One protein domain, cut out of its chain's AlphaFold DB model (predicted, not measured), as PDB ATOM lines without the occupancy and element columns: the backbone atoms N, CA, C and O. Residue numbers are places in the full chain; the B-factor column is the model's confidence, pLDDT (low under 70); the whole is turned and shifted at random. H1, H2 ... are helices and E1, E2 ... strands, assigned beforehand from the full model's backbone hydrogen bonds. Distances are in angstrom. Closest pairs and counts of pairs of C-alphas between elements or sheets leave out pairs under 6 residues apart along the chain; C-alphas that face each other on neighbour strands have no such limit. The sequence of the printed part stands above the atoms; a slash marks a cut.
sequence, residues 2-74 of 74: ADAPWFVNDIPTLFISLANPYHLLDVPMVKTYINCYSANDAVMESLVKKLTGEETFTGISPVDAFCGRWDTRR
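This is residues 2 to 74 of the 74 residues of a protein of Listeria monocytogenes (UniProt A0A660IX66). There is little regular structure here: two short strands, E1 and E2, lie side by side amid long loops, and one helix, H1, sits at one end of the model. From H1, residues 53 to 74 lead back toward the opposite end with no named element. The printed part has 73 residues, with E1, E2, H1 in chain order, a parallel sheet E1 = E2, and a mixed class with 20 residues in named elements. It is compact, with a radius of gyration of the C-alphas of 12.9 A and spans of 31 by 28 by 21 A.

E1, residues 14 to 17, and E2, residues 32 to 35, are parallel neighbours at 17 degrees. C-alphas 16 and 34 face each other at 4.8 A; N 17 and O 34 are within hydrogen-bond range at 2.9 A. H1, residues 41 to 52, is apart from E1; every O i to N i+4 pair in H1 is within hydrogen-bond range.

E1, 10.2 A long, begins at C-alpha 14 (4.006, -45.225, -37.465). E2 measures 10.5 A. H1, 16.7 A, ends at C-alpha 52 (11.887, -37.183, -44.785).

The farthest C-alphas, Ala 2 and Glu 54, are 35.9 A apart. The printed part has no cut. The link E1 to E2 is long, E2 to H1 tight. Residues 2 and 74 have pLDDT under 70.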
ATOM      1  N   ALA A   2      -6.096 -61.453 -33.833       60.19
ATOM      2  CA  ALA A   2      -6.415 -60.032 -33.937       60.19
ATOM      3  C   ALA A   2      -5.222 -59.326 -34.601       60.19
ATOM      4  O   ALA A   2      -4.124 -59.314 -34.036       60.19
ATOM      5  N   ASP A   3      -5.440 -58.813 -35.814       73.81
ATOM      6  CA  ASP A   3      -4.468 -58.049 -36.601       73.81
ATOM      7  C   ASP A   3      -4.299 -56.656 -35.983       73.81
ATOM      8  O   ASP A   3      -4.824 -55.658 -36.468       73.81
ATOM      9  N   ALA A   4      -3.614 -56.607 -34.841       80.69
ATOM     10  CA  ALA A   4      -3.332 -55.390 -34.097       80.69
ATOM     11  C   ALA A   4      -1.814 -55.174 -33.978       80.69
ATOM     12  O   ALA A   4      -1.045 -56.140 -33.931       80.69
ATOM     13  N   PRO A   5      -1.347 -53.918 -33.904       84.19
ATOM     14  CA  PRO A   5       0.066 -53.618 -33.734       84.19
ATOM     15  C   PRO A   5       0.468 -53.832 -32.261       84.19
ATOM     16  O   PRO A   5       0.422 -52.926 -31.435       84.19
ATOM     17  N   TRP A   6       0.847 -55.065 -31.917       88.19
ATOM     18  CA  TRP A   6       1.123 -55.483 -30.531       88.19
ATOM     19  C   TRP A   6       2.392 -54.876 -29.921       88.19
ATOM     20  O   TRP A   6       2.461 -54.684 -28.711       88.19
ATOM     21  N   PHE A   7       3.381 -54.544 -30.751       91.38
ATOM     22  CA  PHE A   7       4.715 -54.122 -30.309       91.38
ATOM     23  C   PHE A   7       4.914 -52.601 -30.298       91.38
ATOM     24  O   PHE A   7       6.045 -52.136 -30.240       91.38
ATOM     25  N   VAL A   8       3.840 -51.804 -30.323       92.50
ATOM     26  CA  VAL A   8       3.918 -50.323 -30.365       92.50
ATOM     27  C   VAL A   8       4.656 -49.692 -29.179       92.50
ATOM     28  O   VAL A   8       5.051 -48.528 -29.243       92.50
ATOM     29  N   ASN A   9       4.815 -50.432 -28.077       91.25
ATOM     30  CA  ASN A   9       5.564 -49.979 -26.905       91.25
ATOM     31  C   ASN A   9       7.055 -50.322 -26.975       91.25
ATOM     32  O   ASN A   9       7.847 -49.604 -26.370       91.25
ATOM     33  N   ASP A  10       7.422 -51.356 -27.730       95.38
ATOM     34  CA  ASP A  10       8.799 -51.848 -27.834       95.38
ATOM     35  C   ASP A  10       9.485 -51.356 -29.116       95.38
ATOM     36  O   ASP A  10      10.689 -51.109 -29.135       95.38
ATOM     37  N   ILE A  11       8.713 -51.189 -30.194       93.88
ATOM     38  CA  ILE A  11       9.182 -50.796 -31.521       93.88
ATOM     39  C   ILE A  11       8.485 -49.489 -31.923       93.88
ATOM     40  O   ILE A  11       7.249 -49.457 -31.996       93.88
ATOM     41  N   PRO A  12       9.235 -48.413 -32.239       93.81
ATOM     42  CA  PRO A  12       8.663 -47.197 -32.804       93.81
ATOM     43  C   PRO A  12       7.818 -47.528 -34.035       93.81
ATOM     44  O   PRO A  12       8.318 -48.043 -35.031       93.81
ATOM     45  N   THR A  13       6.520 -47.256 -33.937       93.69
ATOM     46  CA  THR A  13       5.533 -47.658 -34.938       93.69
ATOM     47  C   THR A  13       4.789 -46.427 -35.439       93.69
ATOM     48  O   THR A  13       4.244 -45.659 -34.646       93.69
ATOM     49  N   LEU A  14       4.757 -46.260 -36.760       94.81
ATOM     50  CA  LEU A  14       4.006 -45.225 -37.465       94.81
ATOM     51  C   LEU A  14       2.825 -45.877 -38.187       94.81
ATOM     52  O   LEU A  14       3.019 -46.859 -38.904       94.81
ATOM     53  N   PHE A  15       1.624 -45.319 -38.039       95.12
ATOM     54  CA  PHE A  15       0.448 -45.759 -38.791       95.12
ATOM     55  C   PHE A  15      -0.012 -44.665 -39.752       95.12
ATOM     56  O   PHE A  15      -0.149 -43.501 -39.374       95.12
ATOM     57  N   ILE A  16      -0.269 -45.041 -41.004       96.12
ATOM     58  CA  ILE A  16      -0.662 -44.111 -42.061       96.12
ATOM     59  C   ILE A  16      -1.943 -44.628 -42.700       96.12
ATOM     60  O   ILE A  16      -1.963 -45.715 -43.276       96.12
ATOM     61  N   SER A  17      -3.017 -43.848 -42.608       95.69
ATOM     62  CA  SER A  17      -4.280 -44.179 -43.256       95.69
ATOM     63  C   SER A  17      -4.418 -43.455 -44.587       95.69
ATOM     64  O   SER A  17      -4.486 -42.226 -44.646       95.69
ATOM     65  N   LEU A  18      -4.510 -44.229 -45.666       95.06
ATOM     66  CA  LEU A  18      -4.613 -43.703 -47.028       95.06
ATOM     67  C   LEU A  18      -6.049 -43.400 -47.474       95.06
ATOM     68  O   LEU A  18      -6.236 -42.851 -48.551       95.06
ATOM     69  N   ALA A  19      -7.067 -43.753 -46.687       91.06
ATOM     70  CA  ALA A  19      -8.460 -43.555 -47.090       91.06
ATOM     71  C   ALA A  19      -9.362 -43.182 -45.910       91.06
ATOM     72  O   ALA A  19      -9.877 -42.069 -45.850       91.06
ATOM     73  N   ASN A  20      -9.545 -44.099 -44.957       92.50
ATOM     74  CA  ASN A  20     -10.475 -43.897 -43.851       92.50
ATOM     75  C   ASN A  20      -9.852 -43.014 -42.754       92.50
ATOM     76  O   ASN A  20      -8.859 -43.426 -42.147       92.50
ATOM     77  N   PRO A  21     -10.429 -41.844 -42.429       93.38
ATOM     78  CA  PRO A  21      -9.859 -40.969 -41.413       93.38
ATOM     79  C   PRO A  21     -10.001 -41.481 -39.972       93.38
ATOM     80  O   PRO A  21      -9.441 -40.858 -39.071       93.38
ATOM     81  N   TYR A  22     -10.725 -42.586 -39.756       94.06
ATOM     82  CA  TYR A  22     -11.106 -43.094 -38.436       94.06
ATOM     83  C   TYR A  22     -10.391 -44.385 -38.010       94.06
ATOM     84  O   TYR A  22     -10.755 -44.954 -36.986       94.06
ATOM     85  N   HIS A  23      -9.367 -44.852 -38.741       93.19
ATOM     86  CA  HIS A  23      -8.641 -46.080 -38.364       93.19
ATOM     87  C   HIS A  23      -7.986 -46.005 -36.979       93.19
ATOM     88  O   HIS A  23      -7.744 -47.038 -36.363       93.19
ATOM     89  N   LEU A  24      -7.753 -44.801 -36.449       92.25
ATOM     90  CA  LEU A  24      -7.258 -44.625 -35.085       92.25
ATOM     91  C   LEU A  24      -8.169 -45.277 -34.024       92.25
ATOM     92  O   LEU A  24      -7.680 -45.654 -32.964       92.25
ATOM     93  N   LEU A  25      -9.464 -45.461 -34.308       91.50
ATOM     94  CA  LEU A  25     -10.390 -46.176 -33.424       91.50
ATOM     95  C   LEU A  25     -10.026 -47.650 -33.226       91.50
ATOM     96  O   LEU A  25     -10.225 -48.182 -32.136       91.50
ATOM     97  N   ASP A  26      -9.499 -48.292 -34.266       89.94
ATOM     98  CA  ASP A  26      -9.125 -49.706 -34.234       89.94
ATOM     99  C   ASP A  26      -7.711 -49.900 -33.668       89.94
ATOM    100  O   ASP A  26      -7.392 -50.950 -33.107       89.94
ATOM    101  N   VAL A  27      -6.864 -48.869 -33.779       91.12
ATOM    102  CA  VAL A  27      -5.470 -48.877 -33.309       91.12
ATOM    103  C   VAL A  27      -5.140 -47.720 -32.345       91.12
ATOM    104  O   VAL A  27      -4.151 -47.011 -32.548       91.12
ATOM    105  N   PRO A  28      -5.894 -47.534 -31.241       91.81
ATOM    106  CA  PRO A  28      -5.728 -46.387 -30.337       91.81
ATOM    107  C   PRO A  28      -4.383 -46.381 -29.592       91.81
ATOM    108  O   PRO A  28      -4.009 -45.388 -28.979       91.81
ATOM    109  N   MET A  29      -3.645 -47.495 -29.621       91.62
ATOM    110  CA  MET A  29      -2.326 -47.627 -29.002       91.62
ATOM    111  C   MET A  29      -1.184 -46.996 -29.821       91.62
ATOM    112  O   MET A  29      -0.063 -46.899 -29.319       91.62
ATOM    113  N   VAL A  30      -1.429 -46.608 -31.078       92.81
ATOM    114  CA  VAL A  30      -0.414 -45.989 -31.940       92.81
ATOM    115  C   VAL A  30      -0.196 -44.529 -31.538       92.81
ATOM    116  O   VAL A  30      -1.139 -43.752 -31.458       92.81
ATOM    117  N   LYS A  31       1.073 -44.146 -31.351       92.50
ATOM    118  CA  LYS A  31       1.477 -42.807 -30.876       92.50
ATOM    119  C   LYS A  31       1.661 -41.782 -31.998       92.50
ATOM    120  O   LYS A  31       1.535 -40.585 -31.767       92.50
ATOM    121  N   THR A  32       1.950 -42.248 -33.215       94.25
ATOM    122  CA  THR A  32       2.109 -41.390 -34.395       94.25
ATOM    123  C   THR A  32       1.201 -41.893 -35.506       94.25
ATOM    124  O   THR A  32       1.391 -42.995 -36.024       94.25
ATOM    125  N   TYR A  33       0.214 -41.079 -35.869       94.62
ATOM    126  CA  TYR A  33      -0.819 -41.423 -36.840       94.62
ATOM    127  C   TYR A  33      -0.981 -40.304 -37.877       94.62
ATOM    128  O   TYR A  33      -1.061 -39.130 -37.517       94.62
ATOM    129  N   ILE A  34      -1.035 -40.663 -39.164       96.56
ATOM    130  CA  ILE A  34      -1.168 -39.717 -40.285       96.56
ATOM    131  C   ILE A  34      -2.380 -40.095 -41.144       96.56
ATOM    132  O   ILE A  34      -2.516 -41.243 -41.564       96.56
ATOM    133  N   ASN A  35      -3.229 -39.113 -41.463       96.75
ATOM    134  CA  ASN A  35      -4.306 -39.251 -42.446       96.75
ATOM    135  C   ASN A  35      -3.893 -38.649 -43.798       96.75
ATOM    136  O   ASN A  35      -3.582 -37.462 -43.884       96.75
ATOM    137  N   CYS A  36      -3.953 -39.460 -44.852       95.19
ATOM    138  CA  CYS A  36      -3.621 -39.084 -46.228       95.19
ATOM    139  C   CYS A  36      -4.857 -38.928 -47.135       95.19
ATOM    140  O   CYS A  36      -4.751 -38.303 -48.186       95.19
ATOM    141  N   TYR A  37      -6.027 -39.437 -46.722       94.19
ATOM    142  CA  TYR A  37      -7.351 -39.309 -47.375       94.19
ATOM    143  C   TYR A  37      -7.492 -39.856 -48.812       94.19
ATOM    144  O   TYR A  37      -8.616 -40.081 -49.261       94.19
ATOM    145  N   SER A  38      -6.401 -40.087 -49.541       93.75
ATOM    146  CA  SER A  38      -6.389 -40.755 -50.842       93.75
ATOM    147  C   SER A  38      -5.109 -41.573 -51.034       93.75
ATOM    148  O   SER A  38      -4.038 -41.178 -50.576       93.75
ATOM    149  N   ALA A  39      -5.211 -42.693 -51.750       93.25
ATOM    150  CA  ALA A  39      -4.101 -43.601 -52.050       93.25
ATOM    151  C   ALA A  39      -3.521 -43.379 -53.463       93.25
ATOM    152  O   ALA A  39      -3.172 -44.337 -54.145       93.25
ATOM    153  N   ASN A  40      -3.486 -42.132 -53.937       95.12
ATOM    154  CA  ASN A  40      -2.943 -41.801 -55.256       95.12
ATOM    155  C   ASN A  40      -1.451 -41.429 -55.190       95.12
ATOM    156  O   ASN A  40      -0.938 -41.074 -54.126       95.12
ATOM    157  N   ASP A  41      -0.775 -41.467 -56.340       96.50
ATOM    158  CA  ASP A  41       0.675 -41.255 -56.429       96.50
ATOM    159  C   ASP A  41       1.110 -39.880 -55.907       96.50
ATOM    160  O   ASP A  41       2.091 -39.779 -55.176       96.50
ATOM    161  N   ALA A  42       0.336 -38.824 -56.181       95.75
ATOM    162  CA  ALA A  42       0.650 -37.476 -55.710       95.75
ATOM    163  C   ALA A  42       0.640 -37.375 -54.173       95.75
ATOM    164  O   ALA A  42       1.496 -36.717 -53.576       95.75
ATOM    165  N   VAL A  43      -0.312 -38.043 -53.515       95.44
ATOM    166  CA  VAL A  43      -0.376 -38.104 -52.050       95.44
ATOM    167  C   VAL A  43       0.772 -38.940 -51.492       95.44
ATOM    168  O   VAL A  43       1.368 -38.540 -50.494       95.44
ATOM    169  N   MET A  44       1.125 -40.050 -52.143       95.94
ATOM    170  CA  MET A  44       2.250 -40.894 -51.729       95.94
ATOM    171  C   MET A  44       3.591 -40.159 -51.847       95.94
ATOM    172  O   MET A  44       4.377 -40.176 -50.901       95.94
ATOM    173  N   GLU A  45       3.837 -39.446 -52.949       96.69
ATOM    174  CA  GLU A  45       5.034 -38.611 -53.118       96.69
ATOM    175  C   GLU A  45       5.113 -37.518 -52.048       96.69
ATOM    176  O   GLU A  45       6.154 -37.315 -51.420       96.69
ATOM    177  N   SER A  46       3.997 -36.827 -51.802       96.44
ATOM    178  CA  SER A  46       3.942 -35.764 -50.800       96.44
ATOM    179  C   SER A  46       4.113 -36.293 -49.372       96.44
ATOM    180  O   SER A  46       4.746 -35.641 -48.541       96.44
ATOM    181  N   LEU A  47       3.587 -37.486 -49.081       96.75
ATOM    182  CA  LEU A  47       3.783 -38.175 -47.809       96.75
ATOM    183  C   LEU A  47       5.264 -38.473 -47.572       96.75
ATOM    184  O   LEU A  47       5.770 -38.156 -46.499       96.75
ATOM    185  N   VAL A  48       5.964 -39.040 -48.559       96.94
ATOM    186  CA  VAL A  48       7.390 -39.376 -48.425       96.94
ATOM    187  C   VAL A  48       8.213 -38.126 -48.123       96.94
ATOM    188  O   VAL A  48       8.944 -38.126 -47.136       96.94
ATOM    189  N   LYS A  49       8.018 -37.035 -48.875       97.94
ATOM    190  CA  LYS A  49       8.707 -35.753 -48.629       97.94
ATOM    191  C   LYS A  49       8.457 -35.199 -47.226       97.94
ATOM    192  O   LYS A  49       9.355 -34.649 -46.594       97.94
ATOM    193  N   LYS A  50       7.231 -35.344 -46.714       97.56
ATOM    194  CA  LYS A  50       6.883 -34.903 -45.355       97.56
ATOM    195  C   LYS A  50       7.490 -35.790 -44.271       97.56
ATOM    196  O   LYS A  50       7.861 -35.288 -43.215       97.56
ATOM    197  N   LEU A  51       7.630 -37.090 -44.529       96.75
ATOM    198  CA  LEU A  51       8.296 -38.024 -43.617       96.75
ATOM    199  C   LEU A  51       9.814 -37.818 -43.576       96.75
ATOM    200  O   LEU A  51      10.407 -37.959 -42.509       96.75
ATOM    201  N   THR A  52      10.442 -37.472 -44.705       97.31
ATOM    202  CA  THR A  52      11.887 -37.183 -44.785       97.31
ATOM    203  C   THR A  52      12.249 -35.770 -44.327       97.31
ATOM    204  O   THR A  52      13.430 -35.469 -44.158       97.31
ATOM    205  N   GLY A  53      11.255 -34.912 -44.077       96.56
ATOM    206  CA  GLY A  53      11.451 -33.534 -43.621       96.56
ATOM    207  C   GLY A  53      11.755 -32.532 -44.739       96.56
ATOM    208  O   GLY A  53      12.115 -31.395 -44.449       96.56
ATOM    209  N   GLU A  54      11.592 -32.924 -46.003       97.69
ATOM    210  CA  GLU A  54      11.694 -32.025 -47.162       97.69
ATOM    211  C   GLU A  54      10.515 -31.043 -47.233       97.69
ATOM    212  O   GLU A  54      10.655 -29.923 -47.719       97.69
ATOM    213  N   GLU A  55       9.350 -31.451 -46.724       96.69
ATOM    214  CA  GLU A  55       8.142 -30.631 -46.638       96.69
ATOM    215  C   GLU A  55       7.531 -30.688 -45.232       96.69
ATOM    216  O   GLU A  55       7.570 -31.707 -44.549       96.69
ATOM    217  N   THR A  56       6.884 -29.605 -44.798       96.56
ATOM    218  CA  THR A  56       6.128 -29.586 -43.537       96.56
ATOM    219  C   THR A  56       4.699 -30.105 -43.721       96.56
ATOM    220  O   THR A  56       4.073 -29.874 -44.760       96.56
ATOM    221  N   PHE A  57       4.123 -30.731 -42.691       96.56
ATOM    222  CA  PHE A  57       2.692 -31.054 -42.664       96.56
ATOM    223  C   PHE A  57       1.852 -29.777 -42.516       96.56
ATOM    224  O   PHE A  57       1.962 -29.066 -41.523       96.56
ATOM    225  N   THR A  58       0.996 -29.501 -43.500       95.94
ATOM    226  CA  THR A  58       0.102 -28.326 -43.525       95.94
ATOM    227  C   THR A  58      -1.384 -28.697 -43.523       95.94
ATOM    228  O   THR A  58      -2.241 -27.819 -43.464       95.94
ATOM    229  N   GLY A  59      -1.703 -29.991 -43.604       93.69
ATOM    230  CA  GLY A  59      -3.077 -30.479 -43.663       93.69
ATOM    231  C   GLY A  59      -3.811 -30.298 -42.337       93.69
ATOM    232  O   GLY A  59      -3.300 -30.664 -41.280       93.69
ATOM    233  N   ILE A  60      -5.036 -29.784 -42.403       95.31
ATOM    234  CA  ILE A  60      -5.966 -29.738 -41.273       95.31
ATOM    235  C   ILE A  60      -7.019 -30.814 -41.515       95.31
ATOM    236  O   ILE A  60      -7.641 -30.847 -42.577       95.31
ATOM    237  N   SER A  61      -7.209 -31.706 -40.541       94.44
ATOM    238  CA  SER A  61      -8.217 -32.763 -40.651       94.44
ATOM    239  C   SER A  61      -9.619 -32.137 -40.733       94.44
ATOM    240  O   SER A  61      -9.989 -31.400 -39.820       94.44
ATOM    241  N   PRO A  62     -10.427 -32.430 -41.770       94.94
ATOM    242  CA  PRO A  62     -11.786 -31.898 -41.893       94.94
ATOM    243  C   PRO A  62     -12.798 -32.602 -40.970       94.94
ATOM    244  O   PRO A  62     -13.979 -32.271 -40.982       94.94
ATOM    245  N   VAL A  63     -12.351 -33.596 -40.196       94.38
ATOM    246  CA  VAL A  63     -13.158 -34.419 -39.287       94.38
ATOM    247  C   VAL A  63     -12.445 -34.583 -37.947       94.38
ATOM    248  O   VAL A  63     -11.223 -34.434 -37.870       94.38
ATOM    249  N   ASP A  64     -13.188 -34.962 -36.907       93.25
ATOM    250  CA  ASP A  64     -12.592 -35.421 -35.651       93.25
ATOM    251  C   ASP A  64     -12.097 -36.870 -35.793       93.25
ATOM    252  O   ASP A  64     -12.848 -37.826 -35.591       93.25
ATOM    253  N   ALA A  65     -10.817 -37.029 -36.137       91.56
ATOM    254  CA  ALA A  65     -10.164 -38.334 -36.275       91.56
ATOM    255  C   ALA A  65     -10.115 -39.139 -34.960       91.56
ATOM    256  O   ALA A  65      -9.930 -40.354 -34.990       91.56
ATOM    257  N   PHE A  66     -10.307 -38.481 -33.811       93.19
ATOM    258  CA  PHE A  66     -10.355 -39.119 -32.494       93.19
ATOM    259  C   PHE A  66     -11.770 -39.579 -32.121       93.19
ATOM    260  O   PHE A  66     -11.931 -40.299 -31.138       93.19
ATOM    261  N   CYS A  67     -12.791 -39.145 -32.870       90.19
ATOM    262  CA  CYS A  67     -14.216 -39.412 -32.650       90.19
ATOM    263  C   CYS A  67     -14.675 -39.231 -31.189       90.19
ATOM    264  O   CYS A  67     -15.429 -40.051 -30.661       90.19
ATOM    265  N   GLY A  68     -14.177 -38.200 -30.502       88.50
ATOM    266  CA  GLY A  68     -14.491 -37.926 -29.096       88.50
ATOM    267  C   GLY A  68     -14.040 -39.001 -28.094       88.50
ATOM    268  O   GLY A  68     -14.431 -38.947 -26.929       88.50
ATOM    269  N   ARG A  69     -13.230 -39.978 -28.515       87.69
ATOM    270  CA  ARG A  69     -12.707 -41.044 -27.655       87.69
ATOM    271  C   ARG A  69     -11.526 -40.524 -26.833       87.69
ATOM    272  O   ARG A  69     -10.713 -39.734 -27.305       87.69
ATOM    273  N   TRP A  70     -11.457 -40.933 -25.569       88.06
ATOM    274  CA  TRP A  70     -10.384 -40.519 -24.659       88.06
ATOM    275  C   TRP A  70      -9.123 -41.368 -24.855       88.06
ATOM    276  O   TRP A  70      -8.008 -40.894 -24.669       88.06
ATOM    277  N   ASP A  71      -9.304 -42.627 -25.244       83.38
ATOM    278  CA  ASP A  71      -8.263 -43.633 -25.417       83.38
ATOM    279  C   ASP A  71      -7.437 -43.442 -26.692       83.38
ATOM    280  O   ASP A  71      -6.327 -43.955 -26.760       83.38
ATOM    281  N   THR A  72      -7.920 -42.640 -27.641       84.31
ATOM    282  CA  THR A  72      -7.204 -42.253 -28.868       84.31
ATOM    283  C   THR A  72      -6.278 -41.043 -28.675       84.31
ATOM    284  O   THR A  72      -5.610 -40.634 -29.617       84.31
ATOM    285  N   ARG A  73      -6.227 -40.446 -27.472       81.12
ATOM    286  CA  ARG A  73      -5.453 -39.225 -27.150       81.12
ATOM    287  C   ARG A  73      -4.222 -39.492 -26.267       81.12
ATOM    288  O   ARG A  73      -3.862 -38.641 -25.456       81.12
ATOM    289  N   ARG A  74      -3.658 -40.697 -26.351       68.25
ATOM    290  CA  ARG A  74      -2.577 -41.171 -25.471       68.25
ATOM    291  C   ARG A  74      -1.183 -40.770 -25.933       68.25
ATOM    292  O   ARG A  74      -0.994 -40.581 -27.151       68.25
TER     293      ARG A  74